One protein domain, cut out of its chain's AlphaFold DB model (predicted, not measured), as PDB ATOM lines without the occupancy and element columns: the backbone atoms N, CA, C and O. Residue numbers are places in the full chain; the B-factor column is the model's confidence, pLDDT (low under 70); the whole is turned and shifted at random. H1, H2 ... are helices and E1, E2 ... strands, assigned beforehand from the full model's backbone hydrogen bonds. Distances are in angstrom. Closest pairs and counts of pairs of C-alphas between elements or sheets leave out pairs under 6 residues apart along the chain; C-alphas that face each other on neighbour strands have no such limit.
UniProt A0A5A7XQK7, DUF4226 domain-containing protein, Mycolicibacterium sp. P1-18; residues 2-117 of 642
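AT A GLANCE: This is residues 2 to 117 of the 642 residues of the protein "DUF4226 domain-containing protein" of Mycolicibacterium sp. P1-18 (UniProt A0A5A7XQK7). Little regular structure: loops join two small three-stranded antiparallel sheets, E2-E1-E3 and E4-E5-E6, set one after the other along a rod, with H1 along one side and residues 18 to 23 sticking out at one end. The 116 printed residues, 37 in named elements, run E1 E2 H1 E3 E4 E5 E6, class mixed. The whole is only just compact, close to loose: radius of gyration of the C-alphas 15.7 A, spans 53 by 25 by 25 A.

HOW THE PARTS SIT: E1, residues 11 to 14, pairs with E2, residues 27 to 29, as a hairpin (N 13 to O 29, 2.9 A) and with E3, residues 73 to 76 (N 12 to O 73, 2.8 A). H1, residues 45 to 57, with every O i to N i+4 pair within hydrogen-bond range, only grazes both sheets. E2, H1 and E3 form a split strand-helix-strand unit, E1 between the strands, its crossover left-handed. E4, residues 90 to 93, E5, 98 to 102, and E6, 108 to 111, form a meander, successive antiparallel neighbours: N 91 to O 100, 2.8 A; N 111 to O 99, 2.7 A.

IN THESE COORDINATES: C-alpha 11 is at (42.333, -3.227, 15.353), C-alpha 111 at (38.757, 5.985, -1.046). H1 is 18.0 A long, E5 12.9 A.

THE WHOLE: The C-alphas farthest apart, of Gly 21 and Ser 107, are 53.8 A apart. The printed part has no cut. Links E1-E2, E2-H1, H1-E3 and E3-E4 are long. pLDDT is under 70 at residues 16 to 25, 32 to 36 and 115.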
ATOM      1  N   THR A   2      36.794  16.494   8.513       74.06
ATOM      2  CA  THR A   2      37.019  15.470   9.530       74.06
ATOM      3  C   THR A   2      36.093  14.311   9.212       74.06
ATOM      4  O   THR A   2      34.897  14.513   8.989       74.06
ATOM      5  N   THR A   3      36.644  13.109   9.135       79.56
ATOM      6  CA  THR A   3      35.854  11.890   9.016       79.56
ATOM      7  C   THR A   3      35.152  11.616  10.336       79.56
ATOM      8  O   THR A   3      35.689  11.884  11.411       79.56
ATOM      9  N   ARG A   4      33.924  11.099  10.275       82.62
ATOM     10  CA  ARG A   4      33.282  10.540  11.464       82.62
ATOM     11  C   ARG A   4      34.095   9.342  11.924       82.62
ATOM     12  O   ARG A   4      34.589   8.583  11.093       82.62
ATOM     13  N   THR A   5      34.197   9.161  13.230       87.00
ATOM     14  CA  THR A   5      34.962   8.069  13.827       87.00
ATOM     15  C   THR A   5      34.041   7.067  14.499       87.00
ATOM     16  O   THR A   5      32.980   7.416  15.008       87.00
ATOM     17  N   PHE A   6      34.457   5.811  14.489       88.12
ATOM     18  CA  PHE A   6      33.879   4.744  15.276       88.12
ATOM     19  C   PHE A   6      34.326   4.890  16.734       88.12
ATOM     20  O   PHE A   6      35.511   5.064  17.004       88.12
ATOM     21  N   ASP A   7      33.382   4.805  17.670       83.75
ATOM     22  CA  ASP A   7      33.625   5.006  19.108       83.75
ATOM     23  C   ASP A   7      34.317   3.812  19.808       83.75
ATOM     24  O   ASP A   7      34.307   3.711  21.034       83.75
ATOM     25  N   ASP A   8      34.894   2.878  19.048       85.69
ATOM     26  CA  ASP A   8      35.591   1.694  19.560       85.69
ATOM     27  C   ASP A   8      36.800   1.352  18.672       85.69
ATOM     28  O   ASP A   8      37.064   1.985  17.647       85.69
ATOM     29  N   LEU A   9      37.562   0.336  19.066       86.25
ATOM     30  CA  LEU A   9      38.731  -0.110  18.316       86.25
ATOM     31  C   LEU A   9      38.324  -0.839  17.032       86.25
ATOM     32  O   LEU A   9      37.362  -1.605  17.002       86.25
ATOM     33  N   THR A  10      39.109  -0.650  15.971       90.25
ATOM     34  CA  THR A  10      38.987  -1.417  14.719       90.25
ATOM     35  C   THR A  10      40.122  -2.426  14.531       90.25
ATOM     36  O   THR A  10      40.092  -3.217  13.584       90.25
ATOM     37  N   PHE A  11      41.115  -2.424  15.428       91.06
ATOM     38  CA  PHE A  11      42.333  -3.227  15.353       91.06
ATOM     39  C   PHE A  11      42.842  -3.626  16.750       91.06
ATOM     40  O   PHE A  11      42.845  -2.815  17.675       91.06
ATOM     41  N   TRP A  12      43.328  -4.863  16.876       91.12
ATOM     42  CA  TRP A  12      43.927  -5.434  18.079       91.12
ATOM     43  C   TRP A  12      45.165  -6.256  17.723       91.12
ATOM     44  O   TRP A  12      45.166  -7.047  16.774       91.12
ATOM     45  N   HIS A  13      46.209  -6.128  18.535       87.62
ATOM     46  CA  HIS A  13      47.459  -6.852  18.331       87.62
ATOM     47  C   HIS A  13      47.367  -8.269  18.897       87.62
ATOM     48  O   HIS A  13      46.815  -8.471  19.983       87.62
ATOM     49  N   HIS A  14      47.961  -9.241  18.208       84.81
ATOM     50  CA  HIS A  14      48.141 -10.579  18.770       84.81
ATOM     51  C   HIS A  14      49.157 -10.580  19.916       84.81
ATOM     52  O   HIS A  14      50.095  -9.773  19.960       84.81
ATOM     53  N   LEU A  15      48.988 -11.510  20.855       71.00
ATOM     54  CA  LEU A  15      49.976 -11.766  21.895       71.00
ATOM     55  C   LEU A  15      50.947 -12.856  21.421       71.00
ATOM     56  O   LEU A  15      50.558 -14.010  21.250       71.00
ATOM     57  N   GLN A  16      52.230 -12.521  21.256       60.00
ATOM     58  CA  GLN A  16      53.254 -13.547  21.057       60.00
ATOM     59  C   GLN A  16      53.467 -14.318  22.369       60.00
ATOM     60  O   GLN A  16      53.774 -13.695  23.392       60.00
ATOM     61  N   PRO A  17      53.322 -15.654  22.387       53.34
ATOM     62  CA  PRO A  17      53.502 -16.429  23.605       53.34
ATOM     63  C   PRO A  17      54.970 -16.382  24.036       53.34
ATOM     64  O   PRO A  17      55.831 -17.048  23.461       53.34
ATOM     65  N   VAL A  18      55.264 -15.618  25.089       50.94
ATOM     66  CA  VAL A  18      56.548 -15.711  25.787       50.94
ATOM     67  C   VAL A  18      56.444 -16.904  26.735       50.94
ATOM     68  O   VAL A  18      55.868 -16.826  27.817       50.94
ATOM     69  N   THR A  19      56.920 -18.063  26.291       44.84
ATOM     70  CA  THR A  19      56.852 -19.310  27.059       44.84
ATOM     71  C   THR A  19      57.662 -19.225  28.350       44.84
ATOM     72  O   THR A  19      58.877 -19.386  28.286       44.84
ATOM     73  N   VAL A  20      56.995 -19.099  29.509       40.34
ATOM     74  CA  VAL A  20      57.372 -19.786  30.764       40.34
ATOM     75  C   VAL A  20      56.124 -20.077  31.628       40.34
ATOM     76  O   VAL A  20      55.692 -19.256  32.427       40.34
ATOM     77  N   GLY A  21      55.575 -21.292  31.515       42.09
ATOM     78  CA  GLY A  21      55.107 -22.054  32.686       42.09
ATOM     79  C   GLY A  21      53.780 -21.715  33.388       42.09
ATOM     80  O   GLY A  21      53.621 -22.142  34.528       42.09
ATOM     81  N   GLY A  22      52.818 -21.032  32.766       39.00
ATOM     82  CA  GLY A  22      51.467 -20.855  33.332       39.00
ATOM     83  C   GLY A  22      50.407 -20.814  32.236       39.00
ATOM     84  O   GLY A  22      50.683 -20.297  31.161       39.00
ATOM     85  N   GLY A  23      49.233 -21.409  32.457       52.22
ATOM     86  CA  GLY A  23      48.145 -21.438  31.475       52.22
ATOM     87  C   GLY A  23      47.550 -20.048  31.261       52.22
ATOM     88  O   GLY A  23      46.840 -19.551  32.129       52.22
ATOM     89  N   TRP A  24      47.847 -19.434  30.118       59.41
ATOM     90  CA  TRP A  24      47.211 -18.202  29.654       59.41
ATOM     91  C   TRP A  24      46.240 -18.539  28.524       59.41
ATOM     92  O   TRP A  24      46.566 -19.357  27.661       59.41
ATOM     93  N   ASP A  25      45.061 -17.915  28.534       68.56
ATOM     94  CA  ASP A  25      44.103 -18.029  27.436       68.56
ATOM     95  C   ASP A  25      44.601 -17.184  26.248       68.56
ATOM     96  O   ASP A  25      44.896 -15.994  26.429       68.56
ATOM     97  N   PRO A  26      44.785 -17.772  25.055       76.31
ATOM     98  CA  PRO A  26      45.310 -17.048  23.908       76.31
ATOM     99  C   PRO A  26      44.299 -15.994  23.432       76.31
ATOM    100  O   PRO A  26      43.094 -16.244  23.364       76.31
ATOM    101  N   GLY A  27      44.784 -14.795  23.107       83.56
ATOM    102  CA  GLY A  27      43.915 -13.652  22.857       83.56
ATOM    103  C   GLY A  27      44.621 -12.463  22.218       83.56
ATOM    104  O   GLY A  27      45.744 -12.569  21.718       83.56
ATOM    105  N   TRP A  28      43.929 -11.327  22.234       89.56
ATOM    106  CA  TRP A  28      44.374 -10.083  21.611       89.56
ATOM    107  C   TRP A  28      44.411  -8.941  22.616       89.56
ATOM    108  O   TRP A  28      43.722  -8.966  23.636       89.56
ATOM    109  N   ARG A  29      45.188  -7.902  22.303       85.50
ATOM    110  CA  ARG A  29      45.321  -6.703  23.135       85.50
ATOM    111  C   ARG A  29      44.944  -5.426  22.373       85.50
ATOM    112  O   ARG A  29      45.312  -5.284  21.205       85.50
ATOM    113  N   PRO A  30      44.274  -4.470  23.038       79.62
ATOM    114  CA  PRO A  30      43.840  -3.208  22.433       79.62
ATOM    115  C   PRO A  30      44.984  -2.218  22.159       79.62
ATOM    116  O   PRO A  30      44.802  -1.250  21.431       79.62
ATOM    117  N   SER A  31      46.164  -2.419  22.751       71.81
ATOM    118  CA  SER A  31      47.319  -1.536  22.564       71.81
ATOM    119  C   SER A  31      48.638  -2.271  22.800       71.81
ATOM    120  O   SER A  31      48.674  -3.312  23.460       71.81
ATOM    121  N   GLU A  32      49.743  -1.727  22.281       60.16
ATOM    122  CA  GLU A  32      51.067  -2.367  22.355       60.16
ATOM    123  C   GLU A  32      51.739  -2.328  23.743       60.16
ATOM    124  O   GLU A  32      52.844  -2.850  23.916       60.16
ATOM    125  N   GLY A  33      51.072  -1.778  24.761       55.91
ATOM    126  CA  GLY A  33      51.592  -1.680  26.122       55.91
ATOM    127  C   GLY A  33      51.809  -3.041  26.795       55.91
ATOM    128  O   GLY A  33      51.014  -3.967  26.651       55.91
ATOM    129  N   ALA A  34      52.877  -3.154  27.591       54.03
ATOM    130  CA  ALA A  34      53.200  -4.364  28.359       54.03
ATOM    131  C   ALA A  34      52.169  -4.703  29.460       54.03
ATOM    132  O   ALA A  34      52.196  -5.803  30.000       54.03
ATOM    133  N   PHE A  35      51.275  -3.764  29.786       58.12
ATOM    134  CA  PHE A  35      50.238  -3.899  30.817       58.12
ATOM    135  C   PHE A  35      48.811  -3.872  30.251       58.12
ATOM    136  O   PHE A  35      47.853  -3.798  31.018       58.12
ATOM    137  N   SER A  36      48.652  -3.900  28.926       64.69
ATOM    138  CA  SER A  36      47.326  -3.900  28.311       64.69
ATOM    139  C   SER A  36      46.626  -5.237  28.581       64.69
ATOM    140  O   SER A  36      47.247  -6.287  28.387       64.69
ATOM    141  N   PRO A  37      45.361  -5.228  29.042       73.00
ATOM    142  CA  PRO A  37      44.649  -6.455  29.369       73.00
ATOM    143  C   PRO A  37      44.478  -7.322  28.116       73.00
ATOM    144  O   PRO A  37      44.113  -6.826  27.049       73.00
ATOM    145  N   ASN A  38      44.766  -8.618  28.256       82.88
ATOM    146  CA  ASN A  38      44.531  -9.611  27.213       82.88
ATOM    147  C   ASN A  38      43.046  -9.967  27.171       82.88
ATOM    148  O   ASN A  38      42.462 -10.313  28.197       82.88
ATOM    149  N   ILE A  39      42.468  -9.923  25.978       86.62
ATOM    150  CA  ILE A  39      41.077 -10.267  25.727       86.62
ATOM    151  C   ILE A  39      41.054 -11.671  25.127       86.62
ATOM    152  O   ILE A  39      41.513 -11.889  24.001       86.62
ATOM    153  N   ALA A  40      40.543 -12.626  25.902       86.50
ATOM    154  CA  ALA A  40      40.431 -14.027  25.511       86.50
ATOM    155  C   ALA A  40      39.523 -14.194  24.285       86.50
ATOM    156  O   ALA A  40      38.594 -13.414  24.072       86.50
ATOM    157  N   ARG A  41      39.732 -15.245  23.485       86.75
ATOM    158  CA  ARG A  41      38.912 -15.480  22.280       86.75
ATOM    159  C   ARG A  41      37.418 -15.647  22.579       86.75
ATOM    160  O   ARG A  41      36.594 -15.235  21.770       86.75
ATOM    161  N   ALA A  42      37.081 -16.253  23.715       86.00
ATOM    162  CA  ALA A  42      35.702 -16.521  24.124       86.00
ATOM    163  C   ALA A  42      35.023 -15.343  24.851       86.00
ATOM    164  O   ALA A  42      33.900 -15.496  25.330       86.00
ATOM    165  N   ASP A  43      35.696 -14.197  24.976       90.12
ATOM    166  CA  ASP A  43      35.175 -13.045  25.707       90.12
ATOM    167  C   ASP A  43      33.944 -12.430  25.014       90.12
ATOM    168  O   ASP A  43      33.889 -12.320  23.785       90.12
ATOM    169  N   ALA A  44      32.957 -12.002  25.807       91.81
ATOM    170  CA  ALA A  44      31.747 -11.346  25.311       91.81
ATOM    171  C   ALA A  44      32.047 -10.016  24.594       91.81
ATOM    172  O   ALA A  44      31.283  -9.618  23.711       91.81
ATOM    173  N   TYR A  45      33.186  -9.385  24.908       90.75
ATOM    174  CA  TYR A  45      33.705  -8.184  24.253       90.75
ATOM    175  C   TYR A  45      33.616  -8.251  22.721       90.75
ATOM    176  O   TYR A  45      33.155  -7.307  22.083       90.75
ATOM    177  N   TRP A  46      33.987  -9.387  22.116       92.50
ATOM    178  CA  TRP A  46      33.995  -9.534  20.656       92.50
ATOM    179  C   TRP A  46      32.600  -9.423  20.041       92.50
ATOM    180  O   TRP A  46      32.445  -8.846  18.964       92.50
ATOM    181  N   GLY A  47      31.584  -9.955  20.725       93.75
ATOM    182  CA  GLY A  47      30.194  -9.861  20.287       93.75
ATOM    183  C   GLY A  47      29.659  -8.434  20.379       93.75
ATOM    184  O   GLY A  47      28.996  -7.969  19.451       93.75
ATOM    185  N   GLU A  48      29.986  -7.719  21.459       93.31
ATOM    186  CA  GLU A  48      29.568  -6.327  21.650       93.31
ATOM    187  C   GLU A  48      30.195  -5.385  20.623       93.31
ATOM    188  O   GLU A  48      29.481  -4.610  19.984       93.31
ATOM    189  N   VAL A  49      31.515  -5.472  20.426       93.19
ATOM    190  CA  VAL A  49      32.232  -4.663  19.431       93.19
ATOM    191  C   VAL A  49      31.657  -4.901  18.044       93.19
ATOM    192  O   VAL A  49      31.385  -3.949  17.314       93.19
ATOM    193  N   LEU A  50      31.410  -6.163  17.685       94.50
ATOM    194  CA  LEU A  50      30.877  -6.493  16.373       94.50
ATOM    195  C   LEU A  50      29.453  -5.960  16.180       94.50
ATOM    196  O   LEU A  50      29.124  -5.455  15.109       94.50
ATOM    197  N   GLN A  51      28.608  -6.016  17.213       93.06
ATOM    198  CA  GLN A  51      27.267  -5.435  17.162       93.06
ATOM    199  C   GLN A  51      27.314  -3.911  16.969       93.06
ATOM    200  O   GLN A  51      26.569  -3.374  16.145       93.06
ATOM    201  N   ARG A  52      28.201  -3.215  17.692       91.88
ATOM    202  CA  ARG A  52      28.404  -1.765  17.541       91.88
ATOM    203  C   ARG A  52      28.939  -1.423  16.152       91.88
ATOM    204  O   ARG A  52      28.410  -0.512  15.523       91.88
ATOM    205  N   ALA A  53      29.909  -2.185  15.647       91.50
ATOM    206  CA  ALA A  53      30.476  -2.000  14.314       91.50
ATOM    207  C   ALA A  53      29.409  -2.158  13.221       91.50
ATOM    208  O   ALA A  53      29.220  -1.252  12.417       91.50
ATOM    209  N   ARG A  54      28.623  -3.241  13.252       91.75
ATOM    210  CA  ARG A  54      27.526  -3.472  12.292       91.75
ATOM    211  C   ARG A  54      26.522  -2.322  12.265       91.75
ATOM    212  O   ARG A  54      26.049  -1.940  11.201       91.75
ATOM    213  N   ARG A  55      26.218  -1.737  13.427       86.75
ATOM    214  CA  ARG A  55      25.344  -0.560  13.526       86.75
ATOM    215  C   ARG A  55      26.009   0.711  12.988       86.75
ATOM    216  O   ARG A  55      25.336   1.495  12.330       86.75
ATOM    217  N   ALA A  56      27.285   0.932  13.290       87.75
ATOM    218  CA  ALA A  56      27.999   2.155  12.930       87.75
ATOM    219  C   ALA A  56      28.353   2.223  11.434       87.75
ATOM    220  O   ALA A  56      28.193   3.265  10.805       87.75
ATOM    221  N   TYR A  57      28.796   1.103  10.865       87.94
ATOM    222  CA  TYR A  57      29.166   0.971   9.454       87.94
ATOM    223  C   TYR A  57      27.973   0.570   8.567       87.94
ATOM    224  O   TYR A  57      28.039   0.692   7.347       87.94
ATOM    225  N   GLY A  58      26.865   0.116   9.168       84.81
ATOM    226  CA  GLY A  58      25.624  -0.229   8.469       84.81
ATOM    227  C   GLY A  58      25.691  -1.506   7.626       84.81
ATOM    228  O   GLY A  58      24.803  -1.734   6.810       84.81
ATOM    229  N   ASP A  59      26.718  -2.337   7.824       86.94
ATOM    230  CA  ASP A  59      26.862  -3.643   7.181       86.94
ATOM    231  C   ASP A  59      26.593  -4.763   8.211       86.94
ATOM    232  O   ASP A  59      27.371  -4.943   9.153       86.94
ATOM    233  N   PRO A  60      25.497  -5.536   8.080       86.06
ATOM    234  CA  PRO A  60      25.163  -6.603   9.022       86.06
ATOM    235  C   PRO A  60      26.102  -7.815   8.928       86.06
ATOM    236  O   PRO A  60      26.169  -8.603   9.876       86.06
ATOM    237  N   ASN A  61      26.826  -7.968   7.817       90.44
ATOM    238  CA  ASN A  61      27.692  -9.112   7.544       90.44
ATOM    239  C   ASN A  61      29.141  -8.888   7.988       90.44
ATOM    240  O   ASN A  61      29.962  -9.787   7.825       90.44
ATOM    241  N   MET A  62      29.454  -7.737   8.595       92.56
ATOM    242  CA  MET A  62      30.787  -7.475   9.136       92.56
ATOM    243  C   MET A  62      31.250  -8.568  10.096       92.56
ATOM    244  O   MET A  62      30.451  -9.182  10.827       92.56
ATOM    245  N   GLY A  63      32.568  -8.739  10.137       95.19
ATOM    246  CA  GLY A  63      33.256  -9.729  10.951       95.19
ATOM    247  C   GLY A  63      34.660  -9.289  11.354       95.19
ATOM    248  O   GLY A  63      35.069  -8.144  11.164       95.19
ATOM    249  N   PHE A  64      35.406 -10.241  11.906       95.62
ATOM    250  CA  PHE A  64      36.842 -10.116  12.131       95.62
ATOM    251  C   PHE A  64      37.596 -10.874  11.038       95.62
ATOM    252  O   PHE A  64      37.134 -11.915  10.575       95.62
ATOM    253  N   ASN A  65      38.778 -10.394  10.659       95.44
ATOM    254  CA  ASN A  65      39.626 -11.058   9.662       95.44
ATOM    255  C   ASN A  65      40.085 -12.466  10.077       95.44
ATOM    256  O   ASN A  65      40.402 -13.287   9.220       95.44
ATOM    257  N   THR A  66      40.210 -12.721  11.383       92.81
ATOM    258  CA  THR A  66      40.799 -13.955  11.898       92.81
ATOM    259  C   THR A  66      40.247 -14.365  13.257       92.81
ATOM    260  O   THR A  66      39.887 -13.556  14.120       92.81
ATOM    261  N   ASP A  67      40.264 -15.675  13.450       89.19
ATOM    262  CA  ASP A  67      39.985 -16.383  14.693       89.19
ATOM    263  C   ASP A  67      41.243 -16.982  15.340       89.19
ATOM    264  O   ASP A  67      41.165 -17.576  16.417       89.19
ATOM    265  N   ASP A  68      42.393 -16.834  14.679       88.50
ATOM    266  CA  ASP A  68      43.692 -17.292  15.157       88.50
ATOM    267  C   ASP A  68      44.341 -16.224  16.060       88.50
ATOM    268  O   ASP A  68      44.741 -15.172  15.554       88.50
ATOM    269  N   PRO A  69      44.488 -16.478  17.374       83.25
ATOM    270  CA  PRO A  69      45.128 -15.552  18.309       83.25
ATOM    271  C   PRO A  69      46.633 -15.373  18.067       83.25
ATOM    272  O   PRO A  69      47.259 -14.566  18.746       83.25
ATOM    273  N   GLY A  70      47.228 -16.099  17.115       83.50
ATOM    274  CA  GLY A  70      48.583 -15.854  16.620       83.50
ATOM    275  C   GLY A  70      48.691 -14.752  15.558       83.50
ATOM    276  O   GLY A  70      49.799 -14.474  15.105       83.50
ATOM    277  N   GLN A  71      47.578 -14.145  15.135       89.50
ATOM    278  CA  GLN A  71      47.523 -13.117  14.090       89.50
ATOM    279  C   GLN A  71      46.810 -11.864  14.591       89.50
ATOM    280  O   GLN A  71      45.880 -11.963  15.390       89.50
ATOM    281  N   ASP A  72      47.207 -10.685  14.110       91.38
ATOM    282  CA  ASP A  72      46.496  -9.448  14.443       91.38
ATOM    283  C   ASP A  72      45.036  -9.526  13.989       91.38
ATOM    284  O   ASP A  72      44.720 -10.015  12.894       91.38
ATOM    285  N   ARG A  73      44.147  -9.027  14.847       92.62
ATOM    286  CA  ARG A  73      42.706  -9.021  14.616       92.62
ATOM    287  C   ARG A  73      42.257  -7.619  14.244       92.62
ATOM    288  O   ARG A  73      42.671  -6.647  14.861       92.62
ATOM    289  N   TYR A  74      41.393  -7.503  13.250       94.25
ATOM    290  CA  TYR A  74      40.778  -6.246  12.842       94.25
ATOM    291  C   TYR A  74      39.409  -6.472  12.219       94.25
ATOM    292  O   TYR A  74      39.082  -7.581  11.783       94.25
ATOM    293  N   LEU A  75      38.612  -5.406  12.194       94.75
ATOM    294  CA  LEU A  75      37.290  -5.412  11.583       94.75
ATOM    295  C   LEU A  75      37.387  -5.454  10.054       94.75
ATOM    296  O   LEU A  75      38.218  -4.779   9.435       94.75
ATOM    297  N   VAL A  76      36.499  -6.244   9.460       94.94
ATOM    298  CA  VAL A  76      36.305  -6.353   8.014       94.94
ATOM    299  C   VAL A  76      34.824  -6.205   7.670       94.94
ATOM    300  O   VAL A  76      33.951  -6.599   8.452       94.94
ATOM    301  N   PHE A  77      34.551  -5.644   6.496       93.12
ATOM    302  CA  PHE A  77      33.240  -5.689   5.852       93.12
ATOM    303  C   PHE A  77      32.863  -7.134   5.495       93.12
ATOM    304  O   PHE A  77      33.700  -8.038   5.558       93.12
ATOM    305  N   GLY A  78      31.599  -7.375   5.148       88.94
ATOM    306  CA  GLY A  78      31.081  -8.717   4.869       88.94
ATOM    307  C   GLY A  78      31.761  -9.447   3.708       88.94
ATOM    308  O   GLY A  78      31.717 -10.674   3.645       88.94
ATOM    309  N   ASP A  79      32.428  -8.718   2.817       88.50
ATOM    310  CA  ASP A  79      33.239  -9.250   1.718       88.50
ATOM    311  C   ASP A  79      34.709  -9.520   2.110       88.50
ATOM    312  O   ASP A  79      35.490 -10.029   1.307       88.50
ATOM    313  N   GLY A  80      35.096  -9.198   3.348       88.88
ATOM    314  CA  GLY A  80      36.459  -9.319   3.862       88.88
ATOM    315  C   GLY A  80      37.320  -8.065   3.685       88.88
ATOM    316  O   GLY A  80      38.474  -8.065   4.124       88.88
ATOM    317  N   THR A  81      36.793  -6.985   3.095       90.44
ATOM    318  CA  THR A  81      37.531  -5.726   2.948       90.44
ATOM    319  C   THR A  81      37.827  -5.114   4.317       90.44
ATOM    320  O   THR A  81      36.958  -5.011   5.180       90.44
ATOM    321  N   ARG A  82      39.078  -4.702   4.550       90.12
ATOM    322  CA  ARG A  82      39.509  -4.141   5.837       90.12
ATOM    323  C   ARG A  82      38.899  -2.758   6.086       90.12
ATOM    324  O   ARG A  82      38.969  -1.877   5.233       90.12
ATOM    325  N   VAL A  83      38.383  -2.561   7.296       90.38
ATOM    326  CA  VAL A  83      37.894  -1.269   7.800       90.38
ATOM    327  C   VAL A  83      39.070  -0.318   8.092       90.38
ATOM    328  O   VAL A  83      40.144  -0.796   8.485       90.38
ATOM    329  N   PRO A  84      38.917   1.016   7.935       86.75
ATOM    330  CA  PRO A  84      39.973   1.972   8.262       86.75
ATOM    331  C   PRO A  84      40.527   1.802   9.689       86.75
ATOM    332  O   PRO A  84      39.794   1.704  10.677       86.75
ATOM    333  N   ALA A  85      41.857   1.738   9.795       81.12
ATOM    334  CA  ALA A  85      42.556   1.483  11.060       81.12
ATOM    335  C   ALA A  85      42.599   2.709  11.988       81.12
ATOM    336  O   ALA A  85      42.832   2.570  13.182       81.12
ATOM    337  N   ASP A  86      42.382   3.900  11.435       81.81
ATOM    338  CA  ASP A  86      42.248   5.171  12.153       81.81
ATOM    339  C   ASP A  86      40.867   5.339  12.812       81.81
ATOM    340  O   ASP A  86      40.600   6.366  13.428       81.81
ATOM    341  N   GLY A  87      39.988   4.339  12.674       81.88
ATOM    342  CA  GLY A  87      38.629   4.373  13.196       81.88
ATOM    343  C   GLY A  87      37.673   5.192  12.338       81.88
ATOM    344  O   GLY A  87      36.530   5.372  12.742       81.88
ATOM    345  N   SER A  88      38.079   5.676  11.159       88.19
ATOM    346  CA  SER A  88      37.162   6.393  10.271       88.19
ATOM    347  C   SER A  88      35.974   5.500   9.879       88.19
ATOM    348  O   SER A  88      36.133   4.332   9.499       88.19
ATOM    349  N   LEU A  89      34.762   6.050   9.970       88.81
ATOM    350  CA  LEU A  89      33.554   5.400   9.480       88.81
ATOM    351  C   LEU A  89      33.579   5.375   7.959       88.81
ATOM    352  O   LEU A  89      33.876   6.375   7.299       88.81
ATOM    353  N   ALA A  90      33.243   4.214   7.416       90.75
ATOM    354  CA  ALA A  90      33.293   3.961   5.994       90.75
ATOM    355  C   ALA A  90      32.088   3.133   5.542       90.75
ATOM    356  O   ALA A  90      31.594   2.277   6.264       90.75
ATOM    357  N   TYR A  91      31.630   3.365   4.326       90.69
ATOM    358  CA  TYR A  91      30.699   2.496   3.627       90.69
ATOM    359  C   TYR A  91      31.473   1.756   2.548       90.69
ATOM    360  O   TYR A  91      32.168   2.393   1.762       90.69
ATOM    361  N   HIS A  92      31.376   0.431   2.509       90.69
ATOM    362  CA  HIS A  92      31.958  -0.356   1.432       90.69
ATOM    363  C   HIS A  92      30.854  -0.861   0.510       90.69
ATOM    364  O   HIS A  92      29.985  -1.628   0.922       90.69
ATOM    365  N   ASP A  93      30.897  -0.422  -0.741       87.25
ATOM    366  CA  ASP A  93      30.012  -0.913  -1.779       87.25
ATOM    367  C   ASP A  93      30.640  -2.141  -2.440       87.25
ATOM    368  O   ASP A  93      31.496  -2.022  -3.315       87.25
ATOM    369  N   SER A  94      30.203  -3.335  -2.039       81.19
ATOM    370  CA  SER A  94      30.762  -4.599  -2.538       81.19
ATOM    371  C   SER A  94      30.526  -4.827  -4.037       81.19
ATOM    372  O   SER A  94      31.223  -5.622  -4.659       81.19
ATOM    373  N   ALA A  95      29.533  -4.156  -4.634       82.56
ATOM    374  CA  ALA A  95      29.221  -4.274  -6.058       82.56
ATOM    375  C   ALA A  95      30.236  -3.525  -6.937       82.56
ATOM    376  O   ALA A  95      30.661  -4.043  -7.969       82.56
ATOM    377  N   SER A  96      30.632  -2.316  -6.532       80.75
ATOM    378  CA  SER A  96      31.657  -1.517  -7.213       80.75
ATOM    379  C   SER A  96      33.070  -1.734  -6.665       80.75
ATOM    380  O   SER A  96      34.038  -1.347  -7.317       80.75
ATOM    381  N   GLY A  97      33.203  -2.331  -5.478       83.81
ATOM    382  CA  GLY A  97      34.459  -2.435  -4.734       83.81
ATOM    383  C   GLY A  97      34.944  -1.096  -4.170       83.81
ATOM    384  O   GLY A  97      36.116  -0.972  -3.809       83.81
ATOM    385  N   THR A  98      34.079  -0.078  -4.123       87.12
ATOM    386  CA  THR A  98      34.446   1.277  -3.693       87.12
ATOM    387  C   THR A  98      34.151   1.463  -2.214       87.12
ATOM    388  O   THR A  98      33.050   1.188  -1.744       87.12
ATOM    389  N   THR A  99      35.124   1.990  -1.476       90.19
ATOM    390  CA  THR A  99      34.932   2.411  -0.084       90.19
ATOM    391  C   THR A  99      34.714   3.917  -0.039       90.19
ATOM    392  O   THR A  99      35.433   4.654  -0.698       90.19
ATOM    393  N   TYR A 100      33.765   4.391   0.755       91.38
ATOM    394  CA  TYR A 100      33.448   5.801   0.949       91.38
ATOM    395  C   TYR A 100      33.611   6.158   2.424       91.38
ATOM    396  O   TYR A 100      32.965   5.552   3.270       91.38
ATOM    397  N   LEU A 101      34.454   7.133   2.753       91.38
ATOM    398  CA  LEU A 101      34.566   7.669   4.111       91.38
ATOM    399  C   LEU A 101      33.398   8.606   4.389       91.38
ATOM    400  O   LEU A 101      33.079   9.452   3.555       91.38
ATOM    401  N   LEU A 102      32.788   8.481   5.563       90.00
ATOM    402  CA  LEU A 102      31.699   9.354   5.984       90.00
ATOM    403  C   LEU A 102      32.276  10.577   6.691       90.00
ATOM    404  O   LEU A 102      32.911  10.450   7.739       90.00
ATOM    405  N   ASN A 103      32.034  11.767   6.150       88.12
ATOM    406  CA  ASN A 103      32.502  13.019   6.734       88.12
ATOM    407  C   ASN A 103      31.488  13.576   7.745       88.12
ATOM    408  O   ASN A 103      30.296  13.251   7.726       88.12
ATOM    409  N   THR A 104      31.956  14.421   8.664       82.88
ATOM    410  CA  THR A 104      31.101  15.022   9.699       82.88
ATOM    411  C   THR A 104      30.005  15.925   9.127       82.88
ATOM    412  O   THR A 104      28.903  15.936   9.671       82.88
ATOM    413  N   ASP A 105      30.265  16.586   7.996       77.75
ATOM    414  CA  ASP A 105      29.346  17.477   7.267       77.75
ATOM    415  C   ASP A 105      28.263  16.744   6.447       77.75
ATOM    416  O   ASP A 105      27.464  17.379   5.758       77.75
ATOM    417  N   GLY A 106      28.228  15.409   6.504       79.94
ATOM    418  CA  GLY A 106      27.291  14.581   5.744       79.94
ATOM    419  C   GLY A 106      27.721  14.301   4.303       79.94
ATOM    420  O   GLY A 106      27.033  13.549   3.612       79.94
ATOM    421  N   SER A 107      28.855  14.846   3.851       86.44
ATOM    422  CA  SER A 107      29.483  14.422   2.600       86.44
ATOM    423  C   SER A 107      30.168  13.061   2.757       86.44
ATOM    424  O   SER A 107      30.401  12.568   3.866       86.44
ATOM    425  N   VAL A 108      30.508  12.448   1.630       90.06
ATOM    426  CA  VAL A 108      31.250  11.190   1.578       90.06
ATOM    427  C   VAL A 108      32.436  11.303   0.637       90.06
ATOM    428  O   VAL A 108      32.320  11.844  -0.458       90.06
ATOM    429  N   SER A 109      33.589  10.791   1.052       90.38
ATOM    430  CA  SER A 109      34.817  10.833   0.255       90.38
ATOM    431  C   SER A 109      35.162   9.431  -0.246       90.38
ATOM    432  O   SER A 109      35.444   8.562   0.581       90.38
ATOM    433  N   PRO A 110      35.170   9.169  -1.565       90.44
ATOM    434  CA  PRO A 110      35.581   7.873  -2.090       90.44
ATOM    435  C   PRO A 110      37.055   7.624  -1.759       90.44
ATOM    436  O   PRO A 110      37.893   8.511  -1.890       90.44
ATOM    437  N   VAL A 111      37.393   6.416  -1.338       87.94
ATOM    438  CA  VAL A 111      38.757   5.985  -1.046       87.94
ATOM    439  C   VAL A 111      39.322   5.365  -2.309       87.94
ATOM    440  O   VAL A 111      38.830   4.349  -2.800       87.94
ATOM    441  N   ALA A 112      40.365   5.983  -2.847       77.50
ATOM    442  CA  ALA A 112      41.076   5.431  -3.985       77.50
ATOM    443  C   ALA A 112      41.832   4.144  -3.584       77.50
ATOM    444  O   ALA A 112      42.164   3.957  -2.412       77.50
ATOM    445  N   PRO A 113      42.195   3.265  -4.540       72.44
ATOM    446  CA  PRO A 113      42.907   2.012  -4.248       72.44
ATOM    447  C   PRO A 113      44.247   2.187  -3.514       72.44
ATOM    448  O   PRO A 113      44.767   1.250  -2.919       72.44
ATOM    449  N   ASN A 114      44.824   3.390  -3.563       72.38
ATOM    450  CA  ASN A 114      46.032   3.773  -2.834       72.38
ATOM    451  C   ASN A 114      45.766   4.158  -1.361       72.38
ATOM    452  O   ASN A 114      46.699   4.563  -0.672       72.38
ATOM    453  N   GLY A 115      44.521   4.059  -0.890       69.88
ATOM    454  CA  GLY A 115      44.098   4.374   0.474       69.88
ATOM    455  C   GLY A 115      43.840   5.858   0.742       69.88
ATOM    456  O   GLY A 115      43.494   6.212   1.865       69.88
ATOM    457  N   HIS A 116      43.994   6.737  -0.253       75.69
ATOM    458  CA  HIS A 116      43.744   8.166  -0.079       75.69
ATOM    459  C   HIS A 116      42.276   8.520  -0.322       75.69
ATOM    460  O   HIS A 116      41.662   8.056  -1.284       75.69
ATOM    461  N   ALA A 117      41.740   9.393   0.532       82.62
ATOM    462  CA  ALA A 117      40.433  10.001   0.339       82.62
ATOM    463  C   ALA A 117      40.459  10.926  -0.889       82.62
ATOM    464  O   ALA A 117      41.309  11.814  -0.991       82.62
TER     465      ALA A 117